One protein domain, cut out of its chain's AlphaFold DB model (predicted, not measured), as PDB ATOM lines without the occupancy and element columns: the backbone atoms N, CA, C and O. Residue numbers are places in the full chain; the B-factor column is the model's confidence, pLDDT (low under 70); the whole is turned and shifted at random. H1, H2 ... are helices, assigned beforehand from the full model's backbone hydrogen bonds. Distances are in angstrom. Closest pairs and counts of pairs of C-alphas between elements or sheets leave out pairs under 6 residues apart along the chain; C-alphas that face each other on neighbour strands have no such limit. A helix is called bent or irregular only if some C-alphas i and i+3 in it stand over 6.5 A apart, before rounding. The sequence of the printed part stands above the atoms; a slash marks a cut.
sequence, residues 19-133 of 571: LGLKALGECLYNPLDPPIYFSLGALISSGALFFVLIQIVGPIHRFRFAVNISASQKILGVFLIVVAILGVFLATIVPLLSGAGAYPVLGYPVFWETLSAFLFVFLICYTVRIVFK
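AT A GLANCE: This is residues 19 to 133 of the 571 residues of an uncharacterized protein of Candidatus Dadabacteria bacterium (UniProt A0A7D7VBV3). The longest helix, H3, folds back through a long link into H4, and this long helical hairpin is the backbone of a rod; H1 runs alongside H4, and short H2 crosses the rod at the end where H4 ends. The unnamed residues 19 to 34 and the H3 to H4 link lie at the opposite end. The 115 printed residues hold four named helices, H1 H2 H3 H4 in chain order, and no named strand: all helix. The whole is loose, with a radius of gyration of the C-alphas of 17.5 A and spans of 52 by 25 by 22 A.

IN THESE COORDINATES: Find C-alpha 71 at (-23.873, 1.794, -34.767); from there H3 runs to residue 96, 38.3 A away, with a kink of 25 degrees near residue 90, and is only just irregular, C-alphas 92 and 95 being 6.7 A apart. H4, residues 109 to 132, covers 34.7 A and ends at (-35.808, 15.968, -30.659). H1, residues 40 to 56, begins at (-15.078, 14.112, -10.765) and covers 24.4 A. H2 is residues 59 to 68, 14.5 A.

HOW THE PARTS SIT: Look first at the hairpin: H3 and H4 touch, C-alphas of Ala 84 and Ser 116 closest at 4.2 A, at a shallow tilt of 22 degrees, opposite ways. H1, with residues 40 to 43 alone, only just touches H3, with 3 pairs of C-alphas within 8 A; Leu 40 and Val 88 have the closest C-alphas, 6.4 A apart. H1, H3 and H4 form an up-and-down bundle, each running against the one before. H1 and H4 are close but not clearly touching, the C-alphas of Phe 50 and Ile 124 closest at 7.8 A. H2 touches H4 residues 130 to 132, the C-alphas of His 61 and Val 131 closest at 5.6 A, only just about perpendicular at 71 degrees. Helix packing is mostly aligned, but only just: 2 of 3 pairs are at a shallow tilt. In H1, H2 and H4 every O i to N i+4 pair is within hydrogen-bond range; in H3, 20 of 22 are.

THE WHOLE: The farthest C-alphas, of Lys 22 and Pro 59, are 53.6 A apart. The printed part has no cut. The H3 to H4 link is long; residues 70 to 75, of which 71 to 75 belong to H3, stand free. Look for pLDDT under 70 at residue 20 and residues 98 to 102.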
ATOM      1  N   LEU A  19      -0.727  28.994 -19.821       72.50
ATOM      2  CA  LEU A  19      -0.671  27.702 -20.508       72.50
ATOM      3  C   LEU A  19       0.711  27.414 -21.143       72.50
ATOM      4  O   LEU A  19       0.808  26.586 -22.050       72.50
ATOM      5  N   GLY A  20       1.778  28.089 -20.697       69.94
ATOM      6  CA  GLY A  20       3.119  27.999 -21.275       69.94
ATOM      7  C   GLY A  20       3.278  28.690 -22.638       69.94
ATOM      8  O   GLY A  20       4.255  28.430 -23.337       69.94
ATOM      9  N   LEU A  21       2.332  29.547 -23.047       76.69
ATOM     10  CA  LEU A  21       2.361  30.263 -24.325       76.69
ATOM     11  C   LEU A  21       2.638  31.753 -24.110       76.69
ATOM     12  O   LEU A  21       1.770  32.495 -23.659       76.69
ATOM     13  N   LYS A  22       3.813  32.225 -24.550       76.31
ATOM     14  CA  LYS A  22       4.213  33.646 -24.476       76.31
ATOM     15  C   LYS A  22       3.197  34.608 -25.117       76.31
ATOM     16  O   LYS A  22       3.076  35.753 -24.700       76.31
ATOM     17  N   ALA A  23       2.443  34.135 -26.112       79.19
ATOM     18  CA  ALA A  23       1.412  34.909 -26.805       79.19
ATOM     19  C   ALA A  23       0.176  35.240 -25.943       79.19
ATOM     20  O   ALA A  23      -0.565  36.153 -26.295       79.19
ATOM     21  N   LEU A  24      -0.064  34.508 -24.849       76.62
ATOM     22  CA  LEU A  24      -1.233  34.692 -23.980       76.62
ATOM     23  C   LEU A  24      -0.961  35.608 -22.771       76.62
ATOM     24  O   LEU A  24      -1.883  35.870 -22.004       76.62
ATOM     25  N   GLY A  25       0.267  36.121 -22.625       80.94
ATOM     26  CA  GLY A  25       0.672  36.971 -21.501       80.94
ATOM     27  C   GLY A  25       0.928  36.201 -20.202       80.94
ATOM     28  O   GLY A  25       0.923  34.968 -20.176       80.94
ATOM     29  N   GLU A  26       1.197  36.942 -19.130       79.69
ATOM     30  CA  GLU A  26       1.368  36.417 -17.770       79.69
ATOM     31  C   GLU A  26      -0.000  36.175 -17.114       79.69
ATOM     32  O   GLU A  26      -0.921  36.980 -17.273       79.69
ATOM     33  N   CYS A  27      -0.152  35.089 -16.350       76.12
ATOM     34  CA  CYS A  27      -1.327  34.920 -15.491       76.12
ATOM     35  C   CYS A  27      -1.039  34.225 -14.170       76.12
ATOM     36  O   CYS A  27      -0.109  33.446 -14.020       76.12
ATOM     37  N   LEU A  28      -1.960  34.470 -13.237       78.31
ATOM     38  CA  LEU A  28      -1.992  33.976 -11.861       78.31
ATOM     39  C   LEU A  28      -2.316  32.473 -11.724       78.31
ATOM     40  O   LEU A  28      -2.583  32.010 -10.619       78.31
ATOM     41  N   TYR A  29      -2.364  31.703 -12.816       77.12
ATOM     42  CA  TYR A  29      -2.723  30.284 -12.747       77.12
ATOM     43  C   TYR A  29      -1.507  29.435 -12.360       77.12
ATOM     44  O   TYR A  29      -0.585  29.276 -13.159       77.12
ATOM     45  N   ASN A  30      -1.536  28.845 -11.162       79.44
ATOM     46  CA  ASN A  30      -0.512  27.910 -10.704       79.44
ATOM     47  C   ASN A  30      -0.894  26.460 -11.078       79.44
ATOM     48  O   ASN A  30      -1.867  25.935 -10.536       79.44
ATOM     49  N   PRO A  31      -0.147  25.771 -11.964       74.19
ATOM     50  CA  PRO A  31      -0.449  24.390 -12.345       74.19
ATOM     51  C   PRO A  31      -0.234  23.367 -11.215       74.19
ATOM     52  O   PRO A  31      -0.740  22.250 -11.322       74.19
ATOM     53  N   LEU A  32       0.496  23.729 -10.152       75.75
ATOM     54  CA  LEU A  32       0.736  22.883  -8.975       75.75
ATOM     55  C   LEU A  32      -0.355  23.020  -7.900       75.75
ATOM     56  O   LEU A  32      -0.503  22.118  -7.079       75.75
ATOM     57  N   ASP A  33      -1.120  24.115  -7.922       80.62
ATOM     58  CA  ASP A  33      -2.278  24.350  -7.046       80.62
ATOM     59  C   ASP A  33      -3.461  24.889  -7.874       80.62
ATOM     60  O   ASP A  33      -3.815  26.071  -7.798       80.62
ATOM     61  N   PRO A  34      -4.019  24.061  -8.777       78.31
ATOM     62  CA  PRO A  34      -5.031  24.519  -9.711       78.31
ATOM     63  C   PRO A  34      -6.386  24.722  -9.006       78.31
ATOM     64  O   PRO A  34      -6.849  23.829  -8.290       78.31
ATOM     65  N   PRO A  35      -7.112  25.825  -9.268       77.19
ATOM     66  CA  PRO A  35      -8.531  25.891  -8.938       77.19
ATOM     67  C   PRO A  35      -9.297  24.811  -9.720       77.19
ATOM     68  O   PRO A  35      -9.164  24.709 -10.940       77.19
ATOM     69  N   ILE A  36     -10.097  24.005  -9.016       76.31
ATOM     70  CA  ILE A  36     -10.892  22.916  -9.606       76.31
ATOM     71  C   ILE A  36     -12.159  23.515 -10.227       76.31
ATOM     72  O   ILE A  36     -13.059  23.943  -9.501       76.31
ATOM     73  N   TYR A  37     -12.264  23.523 -11.557       76.00
ATOM     74  CA  TYR A  37     -13.439  24.045 -12.264       76.00
ATOM     75  C   TYR A  37     -14.456  22.948 -12.583       76.00
ATOM     76  O   TYR A  37     -15.664  23.192 -12.548       76.00
ATOM     77  N   PHE A  38     -13.992  21.730 -12.872       77.06
ATOM     78  CA  PHE A  38     -14.863  20.596 -13.176       77.06
ATOM     79  C   PHE A  38     -14.366  19.307 -12.514       77.06
ATOM     80  O   PHE A  38     -13.559  18.560 -13.062       77.06
ATOM     81  N   SER A  39     -14.875  19.043 -11.308       79.88
ATOM     82  CA  SER A  39     -14.470  17.890 -10.503       79.88
ATOM     83  C   SER A  39     -15.094  16.573 -10.980       79.88
ATOM     84  O   SER A  39     -16.151  16.541 -11.615       79.88
ATOM     85  N   LEU A  40     -14.498  15.447 -10.570       77.69
ATOM     86  CA  LEU A  40     -15.078  14.112 -10.765       77.69
ATOM     87  C   LEU A  40     -16.504  14.008 -10.194       77.69
ATOM     88  O   LEU A  40     -17.378  13.397 -10.809       77.69
ATOM     89  N   GLY A  41     -16.767  14.656  -9.054       82.62
ATOM     90  CA  GLY A  41     -18.104  14.727  -8.464       82.62
ATOM     91  C   GLY A  41     -19.102  15.470  -9.358       82.62
ATOM     92  O   GLY A  41     -20.243  15.025  -9.497       82.62
ATOM     93  N   ALA A  42     -18.673  16.550 -10.020       82.31
ATOM     94  CA  ALA A  42     -19.502  17.299 -10.964       82.31
ATOM     95  C   ALA A  42     -19.809  16.477 -12.226       82.31
ATOM     96  O   ALA A  42     -20.954  16.471 -12.686       82.31
ATOM     97  N   LEU A  43     -18.833  15.720 -12.740       80.19
ATOM     98  CA  LEU A  43     -19.036  14.810 -13.869       80.19
ATOM     99  C   LEU A  43     -20.039  13.699 -13.532       80.19
ATOM    100  O   LEU A  43     -20.980  13.476 -14.293       80.19
ATOM    101  N   ILE A  44     -19.883  13.037 -12.379       84.44
ATOM    102  CA  ILE A  44     -20.799  11.976 -11.935       84.44
ATOM    103  C   ILE A  44     -22.207  12.538 -11.723       84.44
ATOM    104  O   ILE A  44     -23.174  11.950 -12.204       84.44
ATOM    105  N   SER A  45     -22.330  13.692 -11.063       86.88
ATOM    106  CA  SER A  45     -23.627  14.333 -10.805       86.88
ATOM    107  C   SER A  45     -24.328  14.740 -12.104       86.88
ATOM    108  O   SER A  45     -25.519  14.490 -12.276       86.88
ATOM    109  N   SER A  46     -23.581  15.300 -13.059       82.88
ATOM    110  CA  SER A  46     -24.109  15.683 -14.374       82.88
ATOM    111  C   SER A  46     -24.482  14.463 -15.218       82.88
ATOM    112  O   SER A  46     -25.513  14.463 -15.889       82.88
ATOM    113  N   GLY A  47     -23.683  13.396 -15.154       81.56
ATOM    114  CA  GLY A  47     -23.989  12.109 -15.774       81.56
ATOM    115  C   GLY A  47     -25.255  11.485 -15.193       81.56
ATOM    116  O   GLY A  47     -26.136  11.078 -15.947       81.56
ATOM    117  N   ALA A  48     -25.393  11.472 -13.866       84.69
ATOM    118  CA  ALA A  48     -26.586  10.986 -13.180       84.69
ATOM    119  C   ALA A  48     -27.830  11.792 -13.579       84.69
ATOM    120  O   ALA A  48     -28.847  11.201 -13.936       84.69
ATOM    121  N   LEU A  49     -27.735  13.126 -13.611       84.81
ATOM    122  CA  LEU A  49     -28.820  13.991 -14.074       84.81
ATOM    123  C   LEU A  49     -29.206  13.676 -15.525       84.81
ATOM    124  O   LEU A  49     -30.386  13.551 -15.841       84.81
ATOM    125  N   PHE A  50     -28.223  13.485 -16.404       82.44
ATOM    126  CA  PHE A  50     -28.465  13.108 -17.793       82.44
ATOM    127  C   PHE A  50     -29.135  11.731 -17.920       82.44
ATOM    128  O   PHE A  50     -30.072  11.577 -18.704       82.44
ATOM    129  N   PHE A  51     -28.728  10.744 -17.117       80.88
ATOM    130  CA  PHE A  51     -29.391   9.439 -17.064       80.88
ATOM    131  C   PHE A  51     -30.834   9.543 -16.572       80.88
ATOM    132  O   PHE A  51     -31.716   8.931 -17.174       80.88
ATOM    133  N   VAL A  52     -31.097  10.342 -15.533       82.75
ATOM    134  CA  VAL A  52     -32.459  10.611 -15.047       82.75
ATOM    135  C   VAL A  52     -33.299  11.256 -16.148       82.75
ATOM    136  O   VAL A  52     -34.413  10.805 -16.412       82.75
ATOM    137  N   LEU A  53     -32.747  12.241 -16.866       78.25
ATOM    138  CA  LEU A  53     -33.422  12.854 -18.008       78.25
ATOM    139  C   LEU A  53     -33.749  11.813 -19.081       78.25
ATOM    140  O   LEU A  53     -34.895  11.764 -19.515       78.25
ATOM    141  N   ILE A  54     -32.806  10.932 -19.443       76.94
ATOM    142  CA  ILE A  54     -33.027   9.833 -20.400       76.94
ATOM    143  C   ILE A  54     -34.077   8.830 -19.904       76.94
ATOM    144  O   ILE A  54     -34.823   8.277 -20.709       76.94
ATOM    145  N   GLN A  55     -34.182   8.574 -18.602       77.50
ATOM    146  CA  GLN A  55     -35.199   7.663 -18.070       77.50
ATOM    147  C   GLN A  55     -36.615   8.241 -18.191       77.50
ATOM    148  O   GLN A  55     -37.548   7.492 -18.488       77.50
ATOM    149  N   ILE A  56     -36.758   9.563 -18.048       79.81
ATOM    150  CA  ILE A  56     -38.022  10.304 -18.210       79.81
ATOM    151  C   ILE A  56     -38.430  10.420 -19.692       79.81
ATOM    152  O   ILE A  56     -39.580  10.724 -20.018       79.81
ATOM    153  N   VAL A  57     -37.514  10.128 -20.620       81.19
ATOM    154  CA  VAL A  57     -37.775  10.174 -22.057       81.19
ATOM    155  C   VAL A  57     -38.895   9.197 -22.438       81.19
ATOM    156  O   VAL A  57     -38.757   7.970 -22.353       81.19
ATOM    157  N   GLY A  58     -40.010   9.770 -22.897       86.00
ATOM    158  CA  GLY A  58     -41.200   9.026 -23.294       86.00
ATOM    159  C   GLY A  58     -40.964   8.070 -24.475       86.00
ATOM    160  O   GLY A  58     -39.959   8.182 -25.187       86.00
ATOM    161  N   PRO A  59     -41.911   7.151 -24.741       88.75
ATOM    162  CA  PRO A  59     -41.757   6.113 -25.762       88.75
ATOM    163  C   PRO A  59     -41.323   6.649 -27.134       88.75
ATOM    164  O   PRO A  59     -40.451   6.065 -27.777       88.75
ATOM    165  N   ILE A  60     -41.881   7.786 -27.574       92.44
ATOM    166  CA  ILE A  60     -41.641   8.339 -28.922       92.44
ATOM    167  C   ILE A  60     -40.186   8.744 -29.159       92.44
ATOM    168  O   ILE A  60     -39.622   8.599 -30.239       92.44
ATOM    169  N   HIS A  61     -39.524   9.200 -28.113       90.31
ATOM    170  CA  HIS A  61     -38.134   9.598 -28.187       90.31
ATOM    171  C   HIS A  61     -37.194   8.386 -28.161       90.31
ATOM    172  O   HIS A  61     -36.136   8.426 -28.784       90.31
ATOM    173  N   ARG A  62     -37.591   7.280 -27.508       89.75
ATOM    174  CA  ARG A  62     -36.877   5.995 -27.624       89.75
ATOM    175  C   ARG A  62     -36.952   5.470 -29.057       89.75
ATOM    176  O   ARG A  62     -35.948   4.981 -29.570       89.75
ATOM    177  N   PHE A  63     -38.098   5.646 -29.717       92.81
ATOM    178  CA  PHE A  63     -38.245   5.394 -31.151       92.81
ATOM    179  C   PHE A  63     -37.294   6.275 -31.979       92.81
ATOM    180  O   PHE A  63     -36.484   5.741 -32.738       92.81
ATOM    181  N   ARG A  64     -37.278   7.600 -31.758       92.94
ATOM    182  CA  ARG A  64     -36.340   8.523 -32.433       92.94
ATOM    183  C   ARG A  64     -34.879   8.122 -32.258       92.94
ATOM    184  O   ARG A  64     -34.135   8.054 -33.234       92.94
ATOM    185  N   PHE A  65     -34.479   7.801 -31.031       89.62
ATOM    186  CA  PHE A  65     -33.128   7.352 -30.704       89.62
ATOM    187  C   PHE A  65     -32.771   6.043 -31.425       89.62
ATOM    188  O   PHE A  65     -31.684   5.926 -31.988       89.62
ATOM    189  N   ALA A  66     -33.686   5.069 -31.453       90.38
ATOM    190  CA  ALA A  66     -33.462   3.777 -32.100       90.38
ATOM    191  C   ALA A  66     -33.236   3.900 -33.616       90.38
ATOM    192  O   ALA A  66     -32.414   3.164 -34.169       90.38
ATOM    193  N   VAL A  67     -33.929   4.832 -34.277       92.44
ATOM    194  CA  VAL A  67     -33.836   4.996 -35.733       92.44
ATOM    195  C   VAL A  67     -32.713   5.944 -36.153       92.44
ATOM    196  O   VAL A  67     -31.958   5.616 -37.072       92.44
ATOM    197  N   ASN A  68     -32.578   7.103 -35.499       91.06
ATOM    198  CA  ASN A  68     -31.627   8.138 -35.913       91.06
ATOM    199  C   ASN A  68     -30.168   7.766 -35.625       91.06
ATOM    200  O   ASN A  68     -29.274   8.299 -36.280       91.06
ATOM    201  N   ILE A  69     -29.914   6.862 -34.676       87.00
ATOM    202  CA  ILE A  69     -28.553   6.540 -34.253       87.00
ATOM    203  C   ILE A  69     -27.980   5.353 -35.033       87.00
ATOM    204  O   ILE A  69     -28.484   4.221 -35.019       87.00
ATOM    205  N   SER A  70     -26.858   5.593 -35.707       84.19
ATOM    206  CA  SER A  70     -26.050   4.538 -36.316       84.19
ATOM    207  C   SER A  70     -25.218   3.771 -35.284       84.19
ATOM    208  O   SER A  70     -24.931   4.265 -34.198       84.19
ATOM    209  N   ALA A  71     -24.795   2.545 -35.621       82.25
ATOM    210  CA  ALA A  71     -23.873   1.794 -34.767       82.25
ATOM    211  C   ALA A  71     -22.560   2.572 -34.549       82.25
ATOM    212  O   ALA A  71     -22.081   2.657 -33.423       82.25
ATOM    213  N   SER A  72     -22.053   3.233 -35.597       81.69
ATOM    214  CA  SER A  72     -20.878   4.106 -35.509       81.69
ATOM    215  C   SER A  72     -21.088   5.298 -34.572       81.69
ATOM    216  O   SER A  72     -20.192   5.622 -33.803       81.69
ATOM    217  N   GLN A  73     -22.274   5.911 -34.563       84.75
ATOM    218  CA  GLN A  73     -22.596   7.010 -33.648       84.75
ATOM    219  C   GLN A  73     -22.721   6.548 -32.191       84.75
ATOM    220  O   GLN A  73     -22.334   7.295 -31.299       84.75
ATOM    221  N   LYS A  74     -23.199   5.318 -31.929       84.75
ATOM    222  CA  LYS A  74     -23.173   4.740 -30.568       84.75
ATOM    223  C   LYS A  74     -21.743   4.579 -30.075       84.75
ATOM    224  O   LYS A  74     -21.441   4.984 -28.960       84.75
ATOM    225  N   ILE A  75     -20.876   4.021 -30.921       86.88
ATOM    226  CA  ILE A  75     -19.458   3.825 -30.605       86.88
ATOM    227  C   ILE A  75     -18.780   5.176 -30.376       86.88
ATOM    228  O   ILE A  75     -18.091   5.336 -29.376       86.88
ATOM    229  N   LEU A  76     -19.036   6.165 -31.240       88.25
ATOM    230  CA  LEU A  76     -18.525   7.522 -31.066       88.25
ATOM    231  C   LEU A  76     -19.004   8.138 -29.747       88.25
ATOM    232  O   LEU A  76     -18.198   8.708 -29.026       88.25
ATOM    233  N   GLY A  77     -20.285   7.994 -29.400       86.50
ATOM    234  CA  GLY A  77     -20.819   8.485 -28.130       86.50
ATOM    235  C   GLY A  77     -20.125   7.855 -26.921       86.50
ATOM    236  O   GLY A  77     -19.675   8.576 -26.037       86.50
ATOM    237  N   VAL A  78     -19.966   6.527 -26.912       87.00
ATOM    238  CA  VAL A  78     -19.234   5.811 -25.850       87.00
ATOM    239  C   VAL A  78     -17.777   6.267 -25.787       87.00
ATOM    240  O   VAL A  78     -17.274   6.548 -24.703       87.00
ATOM    241  N   PHE A  79     -17.113   6.402 -26.935       89.44
ATOM    242  CA  PHE A  79     -15.742   6.893 -27.017       89.44
ATOM    243  C   PHE A  79     -15.607   8.305 -26.432       89.44
ATOM    244  O   PHE A  79     -14.733   8.534 -25.603       89.44
ATOM    245  N   LEU A  80     -16.505   9.230 -26.787       88.00
ATOM    246  CA  LEU A  80     -16.508  10.595 -26.253       88.00
ATOM    247  C   LEU A  80     -16.730  10.628 -24.733       88.00
ATOM    248  O   LEU A  80     -16.069  11.409 -24.053       88.00
ATOM    249  N   ILE A  81     -17.599   9.762 -24.194       87.38
ATOM    250  CA  ILE A  81     -17.783   9.617 -22.738       87.38
ATOM    251  C   ILE A  81     -16.483   9.154 -22.079       87.38
ATOM    252  O   ILE A  81     -16.053   9.745 -21.092       87.38
ATOM    253  N   VAL A  82     -15.847   8.113 -22.624       88.62
ATOM    254  CA  VAL A  82     -14.596   7.567 -22.076       88.62
ATOM    255  C   VAL A  82     -13.487   8.615 -22.109       88.62
ATOM    256  O   VAL A  82     -12.806   8.798 -21.105       88.62
ATOM    257  N   VAL A  83     -13.337   9.352 -23.214       89.94
ATOM    258  CA  VAL A  83     -12.345  10.432 -23.334       89.94
ATOM    259  C   VAL A  83     -12.617  11.557 -22.333       89.94
ATOM    260  O   VAL A  83     -11.677  12.030 -21.702       89.94
ATOM    261  N   ALA A  84     -13.877  11.955 -22.130       87.19
ATOM    262  CA  ALA A  84     -14.226  12.974 -21.139       87.19
ATOM    263  C   ALA A  84     -13.925  12.513 -19.701       87.19
ATOM    264  O   ALA A  84     -13.399  13.281 -18.903       87.19
ATOM    265  N   ILE A  85     -14.200  11.246 -19.370       87.12
ATOM    266  CA  ILE A  85     -13.853  10.674 -18.061       87.12
ATOM    267  C   ILE A  85     -12.331  10.650 -17.875       87.12
ATOM    268  O   ILE A  85     -11.828  11.102 -16.847       87.12
ATOM    269  N   LEU A  86     -11.592  10.158 -18.875       89.81
ATOM    270  CA  LEU A  86     -10.130  10.108 -18.837       89.81
ATOM    271  C   LEU A  86      -9.514  11.501 -18.704       89.81
ATOM    272  O   LEU A  86      -8.547  11.652 -17.969       89.81
ATOM    273  N   GLY A  87     -10.081  12.521 -19.350       88.69
ATOM    274  CA  GLY A  87      -9.603  13.893 -19.219       88.69
ATOM    275  C   GLY A  87      -9.764  14.449 -17.798       88.69
ATOM    276  O   GLY A  87      -8.834  15.070 -17.293       88.69
ATOM    277  N   VAL A  88     -10.858  14.146 -17.091       87.44
ATOM    278  CA  VAL A  88     -11.008  14.528 -15.669       87.44
ATOM    279  C   VAL A  88     -10.002  13.792 -14.772       87.44
ATOM    280  O   VAL A  88      -9.422  14.388 -13.862       87.44
ATOM    281  N   PHE A  89      -9.724  12.513 -15.049       87.00
ATOM    282  CA  PHE A  89      -8.660  11.783 -14.348       87.00
ATOM    283  C   PHE A  89      -7.275  12.374 -14.626       87.00
ATOM    284  O   PHE A  89      -6.498  12.568 -13.694       87.00
ATOM    285  N   LEU A  90      -6.975  12.711 -15.883       87.62
ATOM    286  CA  LEU A  90      -5.717  13.352 -16.261       87.62
ATOM    287  C   LEU A  90      -5.563  14.711 -15.576       87.62
ATOM    288  O   LEU A  90      -4.507  14.965 -15.010       87.62
ATOM    289  N   ALA A  91      -6.615  15.532 -15.522       86.38
ATOM    290  CA  ALA A  91      -6.600  16.797 -14.786       86.38
ATOM    291  C   ALA A  91      -6.233  16.617 -13.301       86.38
ATOM    292  O   ALA A  91      -5.518  17.440 -12.742       86.38
ATOM    293  N   THR A  92      -6.659  15.512 -12.684       85.00
ATOM    294  CA  THR A  92      -6.354  15.199 -11.278       85.00
ATOM    295  C   THR A  92      -4.916  14.692 -11.086       85.00
ATOM    296  O   THR A  92      -4.309  14.927 -10.046       85.00
ATOM    297  N   ILE A  93      -4.357  13.986 -12.077       85.75
ATOM    298  CA  ILE A  93      -3.018  13.375 -12.002       85.75
ATOM    299  C   ILE A  93      -1.913  14.363 -12.397       85.75
ATOM    300  O   ILE A  93      -0.825  14.310 -11.833       85.75
ATOM    301  N   VAL A  94      -2.171  15.263 -13.351       86.38
ATOM    302  CA  VAL A  94      -1.176  16.213 -13.886       86.38
ATOM    303  C   VAL A  94      -0.448  17.025 -12.796       86.38
ATOM    304  O   VAL A  94       0.777  17.099 -12.887       86.38
ATOM    305  N   PRO A  95      -1.111  17.554 -11.745       82.44
ATOM    306  CA  PRO A  95      -0.434  18.266 -10.652       82.44
ATOM    307  C   PRO A  95       0.553  17.407  -9.848       82.44
ATOM    308  O   PRO A  95       1.465  17.940  -9.226       82.44
ATOM    309  N   LEU A  96       0.383  16.078  -9.844       82.94
ATOM    310  CA  LEU A  96       1.217  15.136  -9.083       82.94
ATOM    311  C   LEU A  96       2.508  14.748  -9.819       82.94
ATOM    312  O   LEU A  96       3.379  14.098  -9.240       82.94
ATOM    313  N   LEU A  97       2.639  15.103 -11.100       83.44
ATOM    314  CA  LEU A  97       3.826  14.812 -11.896       83.44
ATOM    315  C   LEU A  97       4.867  15.919 -11.696       83.44
ATOM    316  O   LEU A  97       4.566  17.100 -11.846       83.44
ATOM    317  N   SER A  98       6.124  15.541 -11.453       61.66
ATOM    318  CA  SER A  98       7.256  16.446 -11.173       61.66
ATOM    319  C   SER A  98       7.689  17.351 -12.348       61.66
ATOM    320  O   SER A  98       8.787  17.899 -12.332       61.66
ATOM    321  N   GLY A  99       6.849  17.495 -13.376       64.69
ATOM    322  CA  GLY A  99       7.036  18.337 -14.561       64.69
ATOM    323  C   GLY A  99       5.751  19.045 -15.007       64.69
ATOM    324  O   GLY A  99       5.613  19.375 -16.187       64.69
ATOM    325  N   ALA A 100       4.782  19.243 -14.105       61.81
ATOM    326  CA  ALA A 100       3.586  20.038 -14.380       61.81
ATOM    327  C   ALA A 100       3.984  21.440 -14.887       61.81
ATOM    328  O   ALA A 100       4.843  22.100 -14.307       61.81
ATOM    329  N   GLY A 101       3.413  21.870 -16.017       64.00
ATOM    330  CA  GLY A 101       3.789  23.115 -16.703       64.00
ATOM    331  C   GLY A 101       4.984  23.038 -17.673       64.00
ATOM    332  O   GLY A 101       5.175  23.981 -18.437       64.00
ATOM    333  N   ALA A 102       5.742  21.930 -17.728       69.75
ATOM    334  CA  ALA A 102       6.889  21.789 -18.645       69.75
ATOM    335  C   ALA A 102       6.480  21.643 -20.124       69.75
ATOM    336  O   ALA A 102       7.232  22.017 -21.024       69.75
ATOM    337  N   TYR A 103       5.281  21.111 -20.379       76.88
ATOM    338  CA  TYR A 103       4.703  21.008 -21.717       76.88
ATOM    339  C   TYR A 103       3.614  22.069 -21.899       76.88
ATOM    340  O   TYR A 103       2.669  22.100 -21.098       76.88
ATOM    341  N   PRO A 104       3.691  22.909 -22.950       78.06
ATOM    342  CA  PRO A 104       2.687  23.935 -23.190       78.06
ATOM    343  C   PRO A 104       1.316  23.284 -23.396       78.06
ATOM    344  O   PRO A 104       1.189  22.288 -24.113       78.06
ATOM    345  N   VAL A 105       0.292  23.852 -22.756       79.50
ATOM    346  CA  VAL A 105      -1.124  23.436 -22.787       79.50
ATOM    347  C   VAL A 105      -1.421  22.070 -22.143       79.50
ATOM    348  O   VAL A 105      -2.286  21.991 -21.278       79.50
ATOM    349  N   LEU A 106      -0.709  20.998 -22.503       83.06
ATOM    350  CA  LEU A 106      -0.979  19.633 -22.018       83.06
ATOM    351  C   LEU A 106      -0.578  19.410 -20.554       83.06
ATOM    352  O   LEU A 106      -1.164  18.560 -19.885       83.06
ATOM    353  N   GLY A 107       0.407  20.168 -20.062       81.56
ATOM    354  CA  GLY A 107       0.855  20.130 -18.668       81.56
ATOM    355  C   GLY A 107      -0.033  20.919 -17.702       81.56
ATOM    356  O   GLY A 107       0.343  21.052 -16.541       81.56
ATOM    357  N   TYR A 108      -1.164  21.460 -18.175       84.25
ATOM    358  CA  TYR A 108      -2.075  22.296 -17.398       84.25
ATOM    359  C   TYR A 108      -3.393  21.546 -17.119       84.25
ATOM    360  O   TYR A 108      -4.112  21.209 -18.063       84.25
ATOM    361  N   PRO A 109      -3.760  21.312 -15.846       85.50
ATOM    362  CA  PRO A 109      -4.998  20.620 -15.464       85.50
ATOM    363  C   PRO A 109      -6.265  21.235 -16.072       85.50
ATOM    364  O   PRO A 109      -7.118  20.519 -16.596       85.50
ATOM    365  N   VAL A 110      -6.347  22.572 -16.095       85.62
ATOM    366  CA  VAL A 110      -7.497  23.322 -16.632       85.62
ATOM    367  C   VAL A 110      -7.794  23.011 -18.101       85.62
ATOM    368  O   VAL A 110      -8.956  23.029 -18.510       85.62
ATOM    369  N   PHE A 111      -6.776  22.680 -18.905       88.38
ATOM    370  CA  PHE A 111      -6.981  22.278 -20.295       88.38
ATOM    371  C   PHE A 111      -7.790  20.979 -20.370       88.38
ATOM    372  O   PHE A 111      -8.784  20.908 -21.094       88.38
ATOM    373  N   TRP A 112      -7.403  19.973 -19.582       88.50
ATOM    374  CA  TRP A 112      -8.076  18.676 -19.544       88.50
ATOM    375  C   TRP A 112      -9.483  18.767 -18.944       88.50
ATOM    376  O   TRP A 112     -10.398  18.128 -19.469       88.50
ATOM    377  N   GLU A 113      -9.695  19.600 -17.920       87.38
ATOM    378  CA  GLU A 113     -11.034  19.877 -17.374       87.38
ATOM    379  C   GLU A 113     -11.942  20.540 -18.415       87.38
ATOM    380  O   GLU A 113     -13.064  20.084 -18.644       87.38
ATOM    381  N   THR A 114     -11.441  21.572 -19.101       87.81
ATOM    382  CA  THR A 114     -12.204  22.320 -20.113       87.81
ATOM    383  C   THR A 114     -12.530  21.447 -21.318       87.81
ATOM    384  O   THR A 114     -13.666  21.450 -21.792       87.81
ATOM    385  N   LEU A 115     -11.565  20.657 -21.800       89.75
ATOM    386  CA  LEU A 115     -11.779  19.712 -22.894       89.75
ATOM    387  C   LEU A 115     -12.829  18.662 -22.512       89.75
ATOM    388  O   LEU A 115     -13.741  18.395 -23.292       89.75
ATOM    389  N   SER A 116     -12.742  18.106 -21.303       88.44
ATOM    390  CA  SER A 116     -13.701  17.111 -20.807       88.44
ATOM    391  C   SER A 116     -15.105  17.693 -20.674       88.44
ATOM    392  O   SER A 116     -16.064  17.092 -21.161       88.44
ATOM    393  N   ALA A 117     -15.226  18.882 -20.079       87.31
ATOM    394  CA  ALA A 117     -16.491  19.596 -19.956       87.31
ATOM    395  C   ALA A 117     -17.085  19.914 -21.336       87.31
ATOM    396  O   ALA A 117     -18.265  19.652 -21.575       87.31
ATOM    397  N   PHE A 118     -16.271  20.400 -22.279       91.25
ATOM    398  CA  PHE A 118     -16.704  20.686 -23.645       91.25
ATOM    399  C   PHE A 118     -17.196  19.430 -24.371       91.25
ATOM    400  O   PHE A 118     -18.287  19.447 -24.937       91.25
ATOM    401  N   LEU A 119     -16.440  18.327 -24.331       91.00
ATOM    402  CA  LEU A 119     -16.838  17.062 -24.960       91.00
ATOM    403  C   LEU A 119     -18.124  16.503 -24.346       91.00
ATOM    404  O   LEU A 119     -18.993  16.013 -25.071       91.00
ATOM    405  N   PHE A 120     -18.272  16.611 -23.027       87.44
ATOM    406  CA  PHE A 120     -19.463  16.167 -22.317       87.44
ATOM    407  C   PHE A 120     -20.697  17.008 -22.683       87.44
ATOM    408  O   PHE A 120     -21.735  16.457 -23.056       87.44
ATOM    409  N   VAL A 121     -20.581  18.341 -22.674       88.94
ATOM    410  CA  VAL A 121     -21.653  19.253 -23.109       88.94
ATOM    411  C   VAL A 121     -21.993  19.028 -24.582       88.94
ATOM    412  O   VAL A 121     -23.169  18.938 -24.935       88.94
ATOM    413  N   PHE A 122     -20.987  18.869 -25.447       91.25
ATOM    414  CA  PHE A 122     -21.181  18.557 -26.859       91.25
ATOM    415  C   PHE A 122     -21.976  17.261 -27.042       91.25
ATOM    416  O   PHE A 122     -22.927  17.234 -27.823       91.25
ATOM    417  N   LEU A 123     -21.648  16.205 -26.293       89.75
ATOM    418  CA  LEU A 123     -22.365  14.933 -26.339       89.75
ATOM    419  C   LEU A 123     -23.825  15.067 -25.884       89.75
ATOM    420  O   LEU A 123     -24.716  14.496 -26.523       89.75
ATOM    421  N   ILE A 124     -24.083  15.823 -24.812       87.25
ATOM    422  CA  ILE A 124     -25.446  16.104 -24.344       87.25
ATOM    423  C   ILE A 124     -26.218  16.842 -25.438       87.25
ATOM    424  O   ILE A 124     -27.269  16.365 -25.864       87.25
ATOM    425  N   CYS A 125     -25.679  17.949 -25.956       89.88
ATOM    426  CA  CYS A 125     -26.297  18.736 -27.024       89.88
ATOM    427  C   CYS A 125     -26.553  17.899 -28.286       89.88
ATOM    428  O   CYS A 125     -27.623  17.986 -28.891       89.88
ATOM    429  N   TYR A 126     -25.600  17.049 -28.668       89.94
ATOM    430  CA  TYR A 126     -25.728  16.137 -29.799       89.94
ATOM    431  C   TYR A 126     -26.845  15.109 -29.582       89.94
ATOM    432  O   TYR A 126     -27.688  14.913 -30.461       89.94
ATOM    433  N   THR A 127     -26.910  14.502 -28.395       86.12
ATOM    434  CA  THR A 127     -27.949  13.523 -28.044       86.12
ATOM    435  C   THR A 127     -29.329  14.172 -27.998       86.12
ATOM    436  O   THR A 127     -30.266  13.656 -28.603       86.12
ATOM    437  N   VAL A 128     -29.446  15.340 -27.362       87.25
ATOM    438  CA  VAL A 128     -30.668  16.157 -27.334       87.25
ATOM    439  C   VAL A 128     -31.124  16.448 -28.764       87.25
ATOM    440  O   VAL A 128     -32.253  16.122 -29.131       87.25
ATOM    441  N   ARG A 129     -30.234  16.949 -29.628       89.50
ATOM    442  CA  ARG A 129     -30.550  17.210 -31.041       89.50
ATOM    443  C   ARG A 129     -31.084  15.967 -31.760       89.50
ATOM    444  O   ARG A 129     -32.027  16.084 -32.540       89.50
ATOM    445  N   ILE A 130     -30.512  14.789 -31.516       87.12
ATOM    446  CA  ILE A 130     -30.967  13.528 -32.123       87.12
ATOM    447  C   ILE A 130     -32.343  13.097 -31.602       87.12
ATOM    448  O   ILE A 130     -33.173  12.631 -32.384       87.12
ATOM    449  N   VAL A 131     -32.584  13.250 -30.300       86.19
ATOM    450  CA  VAL A 131     -33.820  12.841 -29.617       86.19
ATOM    451  C   VAL A 131     -35.009  13.742 -29.975       86.19
ATOM    452  O   VAL A 131     -36.156  13.281 -30.002       86.19
ATOM    453  N   PHE A 132     -34.762  15.019 -30.270       87.06
ATOM    454  CA  PHE A 132     -35.808  15.968 -30.659       87.06
ATOM    455  C   PHE A 132     -36.043  16.051 -32.170       87.06
ATOM    456  O   PHE A 132     -37.101  16.523 -32.578       87.06
ATOM    457  N   LYS A 133     -35.120  15.558 -33.005       90.12
ATOM    458  CA  LYS A 133     -35.295  15.535 -34.461       90.12
ATOM    459  C   LYS A 133     -36.312  14.453 -34.877       90.12
ATOM    460  O   LYS A 133     -36.050  13.278 -34.604       90.12
TER     461      LYS A 133